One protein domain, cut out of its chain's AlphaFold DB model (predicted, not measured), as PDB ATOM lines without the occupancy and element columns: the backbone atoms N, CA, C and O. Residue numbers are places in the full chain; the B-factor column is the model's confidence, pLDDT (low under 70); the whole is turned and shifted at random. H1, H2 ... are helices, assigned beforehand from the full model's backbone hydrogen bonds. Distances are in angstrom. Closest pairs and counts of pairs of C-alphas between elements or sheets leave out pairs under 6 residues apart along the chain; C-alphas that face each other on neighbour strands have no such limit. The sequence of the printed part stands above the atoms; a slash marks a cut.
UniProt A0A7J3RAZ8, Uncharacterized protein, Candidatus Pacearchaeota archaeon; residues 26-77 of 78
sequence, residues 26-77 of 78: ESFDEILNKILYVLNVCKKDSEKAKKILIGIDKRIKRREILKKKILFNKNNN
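What this domain is: This is residues 26 to 77 of the 78 residues of an uncharacterized protein of Candidatus Pacearchaeota archaeon (UniProt A0A7J3RAZ8). Look for a V-shaped helical hairpin: long H2 makes one arm, shorter H1 folds back beside its first part, and the arms spread from a tight turn to free ends. The printed part has 52 residues with two named helices, H1 then H2, and no named strand; the class is all helix. It is extended, with a radius of gyration of the C-alphas of 15.4 A and spans of 51 by 23 by 6 A.

Where its parts are: Find C-alpha 46 at (-38.942, -64.324, 2.586); from there H2, residues 46 to 75, runs 43.4 A to C-alpha 75 at (-66.231, -31.765, -6.519). H1, residues 28 to 44, begins at C-alpha 28 (-39.256, -44.370, -11.558) and is 24.8 A long.

How they stand to each other: H2 touches H1 with residues 48 to 53 alone, and H1 touches H2 with residues 38 to 42 alone. Their closest C-alphas, of Ala 49 and Cys 42, are 4.9 A apart. The hairpin's helices run opposite ways at a shallow tilt of 30 degrees. Every O i to N i+4 pair is within hydrogen-bond range in H2, and 12 of 13 in H1.

The domain as a whole: The two C-alphas farthest apart, of Lys 44 and Asn 77, are 51.2 A apart. Residues 57 to 77 and 26 to 33 stand free. The link is tight, the printed part has no cut, and residue 77 has pLDDT under 70.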
ATOM      1  N   GLU A  26     -42.702 -39.561  -6.272       93.19
ATOM      2  CA  GLU A  26     -41.721 -40.643  -6.370       93.19
ATOM      3  C   GLU A  26     -41.264 -40.844  -7.827       93.19
ATOM      4  O   GLU A  26     -42.069 -40.817  -8.761       93.19
ATOM      5  N   SER A  27     -39.971 -41.003  -8.055       94.38
ATOM      6  CA  SER A  27     -39.395 -41.221  -9.381       94.38
ATOM      7  C   SER A  27     -39.486 -42.692  -9.803       94.38
ATOM      8  O   SER A  27     -39.687 -43.588  -8.983       94.38
ATOM      9  N   PHE A  28     -39.337 -42.976 -11.102       93.81
ATOM     10  CA  PHE A  28     -39.256 -44.370 -11.558       93.81
ATOM     11  C   PHE A  28     -38.018 -45.083 -11.011       93.81
ATOM     12  O   PHE A  28     -38.100 -46.275 -10.739       93.81
ATOM     13  N   ASP A  29     -36.915 -44.362 -10.807       93.69
ATOM     14  CA  ASP A  29     -35.695 -44.931 -10.240       93.69
ATOM     15  C   ASP A  29     -35.913 -45.403  -8.794       93.69
ATOM     16  O   ASP A  29     -35.609 -46.542  -8.457       93.69
ATOM     17  N   GLU A  30     -36.579 -44.595  -7.962       95.44
ATOM     18  CA  GLU A  30     -36.963 -44.992  -6.600       95.44
ATOM     19  C   GLU A  30     -37.885 -46.222  -6.586       95.44
ATOM     20  O   GLU A  30     -37.689 -47.141  -5.786       95.44
ATOM     21  N   ILE A  31     -38.865 -46.284  -7.497       96.00
ATOM     22  CA  ILE A  31     -39.760 -47.448  -7.626       96.00
ATOM     23  C   ILE A  31     -38.962 -48.698  -8.006       96.00
ATOM     24  O   ILE A  31     -39.156 -49.757  -7.406       96.00
ATOM     25  N   LEU A  32     -38.064 -48.594  -8.988       95.62
ATOM     26  CA  LEU A  32     -37.247 -49.715  -9.448       95.62
ATOM     27  C   LEU A  32     -36.288 -50.191  -8.351       95.62
ATOM     28  O   LEU A  32     -36.252 -51.387  -8.061       95.62
ATOM     29  N   ASN A  33     -35.598 -49.274  -7.674       96.12
ATOM     30  CA  ASN A  33     -34.710 -49.590  -6.554       96.12
ATOM     31  C   ASN A  33     -35.454 -50.284  -5.409       96.12
ATOM     32  O   ASN A  33     -34.955 -51.250  -4.834       96.12
ATOM     33  N   LYS A  34     -36.686 -49.861  -5.116       96.00
ATOM     34  CA  LYS A  34     -37.542 -50.512  -4.121       96.00
ATOM     35  C   LYS A  34     -37.926 -51.933  -4.523       96.00
ATOM     36  O   LYS A  34     -37.859 -52.833  -3.688       96.00
ATOM     37  N   ILE A  35     -38.300 -52.150  -5.786       96.31
ATOM     38  CA  ILE A  35     -38.604 -53.490  -6.308       96.31
ATOM     39  C   ILE A  35     -37.369 -54.390  -6.180       96.31
ATOM     40  O   ILE A  35     -37.467 -55.487  -5.633       96.31
ATOM     41  N   LEU A  36     -36.201 -53.909  -6.615       97.69
ATOM     42  CA  LEU A  36     -34.938 -54.644  -6.516       97.69
ATOM     43  C   LEU A  36     -34.564 -54.946  -5.062       97.69
ATOM     44  O   LEU A  36     -34.167 -56.066  -4.747       97.69
ATOM     45  N   TYR A  37     -34.742 -53.983  -4.157       97.38
ATOM     46  CA  TYR A  37     -34.508 -54.180  -2.731       97.38
ATOM     47  C   TYR A  37     -35.391 -55.293  -2.162       97.38
ATOM     48  O   TYR A  37     -34.883 -56.204  -1.509       97.38
ATOM     49  N   VAL A  38     -36.696 -55.272  -2.447       97.25
ATOM     50  CA  VAL A  38     -37.620 -56.316  -1.983       97.25
ATOM     51  C   VAL A  38     -37.226 -57.686  -2.531       97.25
ATOM     52  O   VAL A  38     -37.210 -58.649  -1.769       97.25
ATOM     53  N   LEU A  39     -36.860 -57.782  -3.813       97.62
ATOM     54  CA  LEU A  39     -36.391 -59.034  -4.418       97.62
ATOM     55  C   LEU A  39     -35.116 -59.554  -3.738       97.62
ATOM     56  O   LEU A  39     -35.030 -60.735  -3.401       97.62
ATOM     57  N   ASN A  40     -34.154 -58.669  -3.466       97.94
ATOM     58  CA  ASN A  40     -32.910 -59.012  -2.778       97.94
ATOM     59  C   ASN A  40     -33.146 -59.489  -1.342       97.94
ATOM     60  O   ASN A  40     -32.498 -60.436  -0.897       97.94
ATOM     61  N   VAL A  41     -34.067 -58.851  -0.613       98.12
ATOM     62  CA  VAL A  41     -34.450 -59.301   0.731       98.12
ATOM     63  C   VAL A  41     -35.172 -60.640   0.650       98.12
ATOM     64  O   VAL A  41     -34.826 -61.533   1.407       98.12
ATOM     65  N   CYS A  42     -36.095 -60.816  -0.298       97.62
ATOM     66  CA  CYS A  42     -36.862 -62.051  -0.467       97.62
ATOM     67  C   CYS A  42     -35.959 -63.271  -0.688       97.62
ATOM     68  O   CYS A  42     -36.204 -64.326  -0.112       97.62
ATOM     69  N   LYS A  43     -34.869 -63.106  -1.450       96.88
ATOM     70  CA  LYS A  43     -33.868 -64.162  -1.660       96.88
ATOM     71  C   LYS A  43     -33.162 -64.596  -0.365       96.88
ATOM     72  O   LYS A  43     -32.721 -65.737  -0.282       96.88
ATOM     73  N   LYS A  44     -33.007 -63.694   0.609       97.31
ATOM     74  CA  LYS A  44     -32.315 -63.958   1.885       97.31
ATOM     75  C   LYS A  44     -33.273 -64.391   2.995       97.31
ATOM     76  O   LYS A  44     -32.930 -65.251   3.792       97.31
ATOM     77  N   ASP A  45     -34.434 -63.750   3.063       97.69
ATOM     78  CA  ASP A  45     -35.446 -63.915   4.102       97.69
ATOM     79  C   ASP A  45     -36.819 -63.501   3.541       97.69
ATOM     80  O   ASP A  45     -37.154 -62.312   3.410       97.69
ATOM     81  N   SER A  46     -37.619 -64.504   3.185       96.94
ATOM     82  CA  SER A  46     -38.942 -64.324   2.586       96.94
ATOM     83  C   SER A  46     -39.955 -63.713   3.561       96.94
ATOM     84  O   SER A  46     -40.779 -62.891   3.152       96.94
ATOM     85  N   GLU A  47     -39.872 -64.027   4.855       97.94
ATOM     86  CA  GLU A  47     -40.774 -63.483   5.875       97.94
ATOM     87  C   GLU A  47     -40.502 -62.000   6.127       97.94
ATOM     88  O   GLU A  47     -41.428 -61.185   6.232       97.94
ATOM     89  N   LYS A  48     -39.229 -61.601   6.145       97.56
ATOM     90  CA  LYS A  48     -38.867 -60.181   6.195       97.56
ATOM     91  C   LYS A  48     -39.348 -59.436   4.953       97.56
ATOM     92  O   LYS A  48     -39.915 -58.348   5.086       97.56
ATOM     93  N   ALA A  49     -39.187 -60.011   3.762       97.94
ATOM     94  CA  ALA A  49     -39.695 -59.409   2.529       97.94
ATOM     95  C   ALA A  49     -41.221 -59.241   2.556       97.94
ATOM     96  O   ALA A  49     -41.730 -58.174   2.209       97.94
ATOM     97  N   LYS A  50     -41.952 -60.243   3.055       97.94
ATOM     98  CA  LYS A  50     -43.406 -60.182   3.249       97.94
ATOM     99  C   LYS A  50     -43.814 -59.032   4.169       97.94
ATOM    100  O   LYS A  50     -44.713 -58.265   3.828       97.94
ATOM    101  N   LYS A  51     -43.125 -58.845   5.301       98.06
ATOM    102  CA  LYS A  51     -43.374 -57.709   6.212       98.06
ATOM    103  C   LYS A  51     -43.145 -56.359   5.526       98.06
ATOM    104  O   LYS A  51     -43.956 -55.446   5.692       98.06
ATOM    105  N   ILE A  52     -42.081 -56.237   4.727       97.44
ATOM    106  CA  ILE A  52     -41.787 -55.022   3.951       97.44
ATOM    107  C   ILE A  52     -42.905 -54.748   2.937       97.44
ATOM    108  O   ILE A  52     -43.416 -53.628   2.887       97.44
ATOM    109  N   LEU A  53     -43.331 -55.767   2.185       97.00
ATOM    110  CA  LEU A  53     -44.421 -55.669   1.212       97.00
ATOM    111  C   LEU A  53     -45.738 -55.219   1.856       97.00
ATOM    112  O   LEU A  53     -46.393 -54.320   1.334       97.00
ATOM    113  N   ILE A  54     -46.092 -55.766   3.022       97.81
ATOM    114  CA  ILE A  54     -47.274 -55.332   3.788       97.81
ATOM    115  C   ILE A  54     -47.158 -53.850   4.179       97.81
ATOM    116  O   ILE A  54     -48.140 -53.109   4.130       97.81
ATOM    117  N   GLY A  55     -45.964 -53.397   4.570       97.38
ATOM    118  CA  GLY A  55     -45.708 -51.991   4.884       97.38
ATOM    119  C   GLY A  55     -45.909 -51.067   3.679       97.38
ATOM    120  O   GLY A  55     -46.538 -50.015   3.819       97.38
ATOM    121  N   ILE A  56     -45.418 -51.481   2.508       96.06
ATOM    122  CA  ILE A  56     -45.593 -50.759   1.242       96.06
ATOM    123  C   ILE A  56     -47.082 -50.677   0.878       96.06
ATOM    124  O   ILE A  56     -47.606 -49.586   0.662       96.06
ATOM    125  N   ASP A  57     -47.797 -51.804   0.907       96.19
ATOM    126  CA  ASP A  57     -49.230 -51.858   0.591       96.19
ATOM    127  C   ASP A  57     -50.060 -50.937   1.504       96.19
ATOM    128  O   ASP A  57     -50.909 -50.171   1.039       96.19
ATOM    129  N   LYS A  58     -49.753 -50.908   2.809       97.19
ATOM    130  CA  LYS A  58     -50.386 -49.974   3.755       97.19
ATOM    131  C   LYS A  58     -50.174 -48.510   3.357       97.19
ATOM    132  O   LYS A  58     -51.108 -47.713   3.459       97.19
ATOM    133  N   ARG A  59     -48.968 -48.126   2.923       95.94
ATOM    134  CA  ARG A  59     -48.666 -46.743   2.510       95.94
ATOM    135  C   ARG A  59     -49.374 -46.374   1.206       95.94
ATOM    136  O   ARG A  59     -49.996 -45.313   1.159       95.94
ATOM    137  N   ILE A  60     -49.391 -47.274   0.222       95.38
ATOM    138  CA  ILE A  60     -50.134 -47.095  -1.036       95.38
ATOM    139  C   ILE A  60     -51.630 -46.894  -0.757       95.38
ATOM    140  O   ILE A  60     -52.220 -45.918  -1.222       95.38
ATOM    141  N   LYS A  61     -52.243 -47.756   0.064       95.25
ATOM    142  CA  LYS A  61     -53.666 -47.642   0.432       95.25
ATOM    143  C   LYS A  61     -53.993 -46.307   1.096       95.25
ATOM    144  O   LYS A  61     -54.981 -45.672   0.736       95.25
ATOM    145  N   ARG A  62     -53.149 -45.845   2.026       94.75
ATOM    146  CA  ARG A  62     -53.319 -44.523   2.656       94.75
ATOM    147  C   ARG A  62     -53.274 -43.391   1.634       94.75
ATOM    148  O   ARG A  62     -54.139 -42.518   1.682       94.75
ATOM    149  N   ARG A  63     -52.326 -43.418   0.691       92.56
ATOM    150  CA  ARG A  63     -52.253 -42.429  -0.398       92.56
ATOM    151  C   ARG A  63     -53.547 -42.400  -1.214       92.56
ATOM    152  O   ARG A  63     -54.076 -41.322  -1.469       92.56
ATOM    153  N   GLU A  64     -54.060 -43.561  -1.606       92.94
ATOM    154  CA  GLU A  64     -55.293 -43.662  -2.397       92.94
ATOM    155  C   GLU A  64     -56.514 -43.098  -1.653       92.94
ATOM    156  O   GLU A  64     -57.311 -42.366  -2.239       92.94
ATOM    157  N   ILE A  65     -56.637 -43.365  -0.348       94.38
ATOM    158  CA  ILE A  65     -57.709 -42.801   0.490       94.38
ATOM    159  C   ILE A  65     -57.613 -41.269   0.540       94.38
ATOM    160  O   ILE A  65     -58.613 -40.582   0.325       94.38
ATOM    161  N   LEU A  66     -56.417 -40.725   0.779       91.62
ATOM    162  CA  LEU A  66     -56.198 -39.276   0.823       91.62
ATOM    163  C   LEU A  66     -56.523 -38.615  -0.518       91.62
ATOM    164  O   LEU A  66     -57.220 -37.603  -0.555       91.62
ATOM    165  N   LYS A  67     -56.088 -39.223  -1.624       90.44
ATOM    166  CA  LYS A  67     -56.371 -38.731  -2.975       90.44
ATOM    167  C   LYS A  67     -57.872 -38.691  -3.265       90.44
ATOM    168  O   LYS A  67     -58.366 -37.691  -3.782       90.44
ATOM    169  N   LYS A  68     -58.609 -39.742  -2.886       91.81
ATOM    170  CA  LYS A  68     -60.076 -39.787  -3.014       91.81
ATOM    171  C   LYS A  68     -60.756 -38.697  -2.189       91.81
ATOM    172  O   LYS A  68     -61.651 -38.036  -2.702       91.81
ATOM    173  N   LYS A  69     -60.310 -38.472  -0.947       92.12
ATOM    174  CA  LYS A  69     -60.853 -37.418  -0.075       92.12
ATOM    175  C   LYS A  69     -60.651 -36.020  -0.668       92.12
ATOM    176  O   LYS A  69     -61.579 -35.222  -0.675       92.12
ATOM    177  N   ILE A  70     -59.465 -35.744  -1.212       90.62
ATOM    178  CA  ILE A  70     -59.165 -34.468  -1.884       90.62
ATOM    179  C   ILE A  70     -60.067 -34.275  -3.111       90.62
ATOM    180  O   ILE A  70     -60.633 -33.200  -3.291       90.62
ATOM    181  N   LEU A  71     -60.233 -35.318  -3.932       90.00
ATOM    182  CA  LEU A  71     -61.081 -35.262  -5.124       90.00
ATOM    183  C   LEU A  71     -62.556 -35.034  -4.769       90.00
ATOM    184  O   LEU A  71     -63.212 -34.203  -5.389       90.00
ATOM    185  N   PHE A  72     -63.060 -35.733  -3.749       90.88
ATOM    186  CA  PHE A  72     -64.421 -35.550  -3.256       90.88
ATOM    187  C   PHE A  72     -64.657 -34.107  -2.797       90.88
ATOM    188  O   PHE A  72     -65.601 -33.472  -3.252       90.88
ATOM    189  N   ASN A  73     -63.767 -33.550  -1.972       89.50
ATOM    190  CA  ASN A  73     -63.906 -32.173  -1.492       89.50
ATOM    191  C   ASN A  73     -63.875 -31.148  -2.636       89.50
ATOM    192  O   ASN A  73     -64.604 -30.165  -2.597       89.50
ATOM    193  N   LYS A  74     -63.060 -31.382  -3.673       86.44
ATOM    194  CA  LYS A  74     -63.006 -30.505  -4.850       86.44
ATOM    195  C   LYS A  74     -64.327 -30.490  -5.628       86.44
ATOM    196  O   LYS A  74     -64.709 -29.444  -6.132       86.44
ATOM    197  N   ASN A  75     -65.010 -31.629  -5.722       82.69
ATOM    198  CA  ASN A  75     -66.231 -31.765  -6.519       82.69
ATOM    199  C   ASN A  75     -67.495 -31.248  -5.811       82.69
ATOM    200  O   ASN A  75     -68.482 -31.005  -6.487       82.69
ATOM    201  N   ASN A  76     -67.471 -31.094  -4.483       77.38
ATOM    202  CA  ASN A  76     -68.614 -30.617  -3.688       77.38
ATOM    203  C   ASN A  76     -68.515 -29.124  -3.306       77.38
ATOM    204  O   ASN A  76     -69.367 -28.627  -2.580       77.38
ATOM    205  N   ASN A  77     -67.474 -28.421  -3.760       69.56
ATOM    206  CA  ASN A  77     -67.287 -26.978  -3.556       69.56
ATOM    207  C   ASN A  77     -67.709 -26.154  -4.795       69.56
ATOM    208  O   ASN A  77     -67.164 -25.073  -5.018       69.56
TER     209      ASN A  77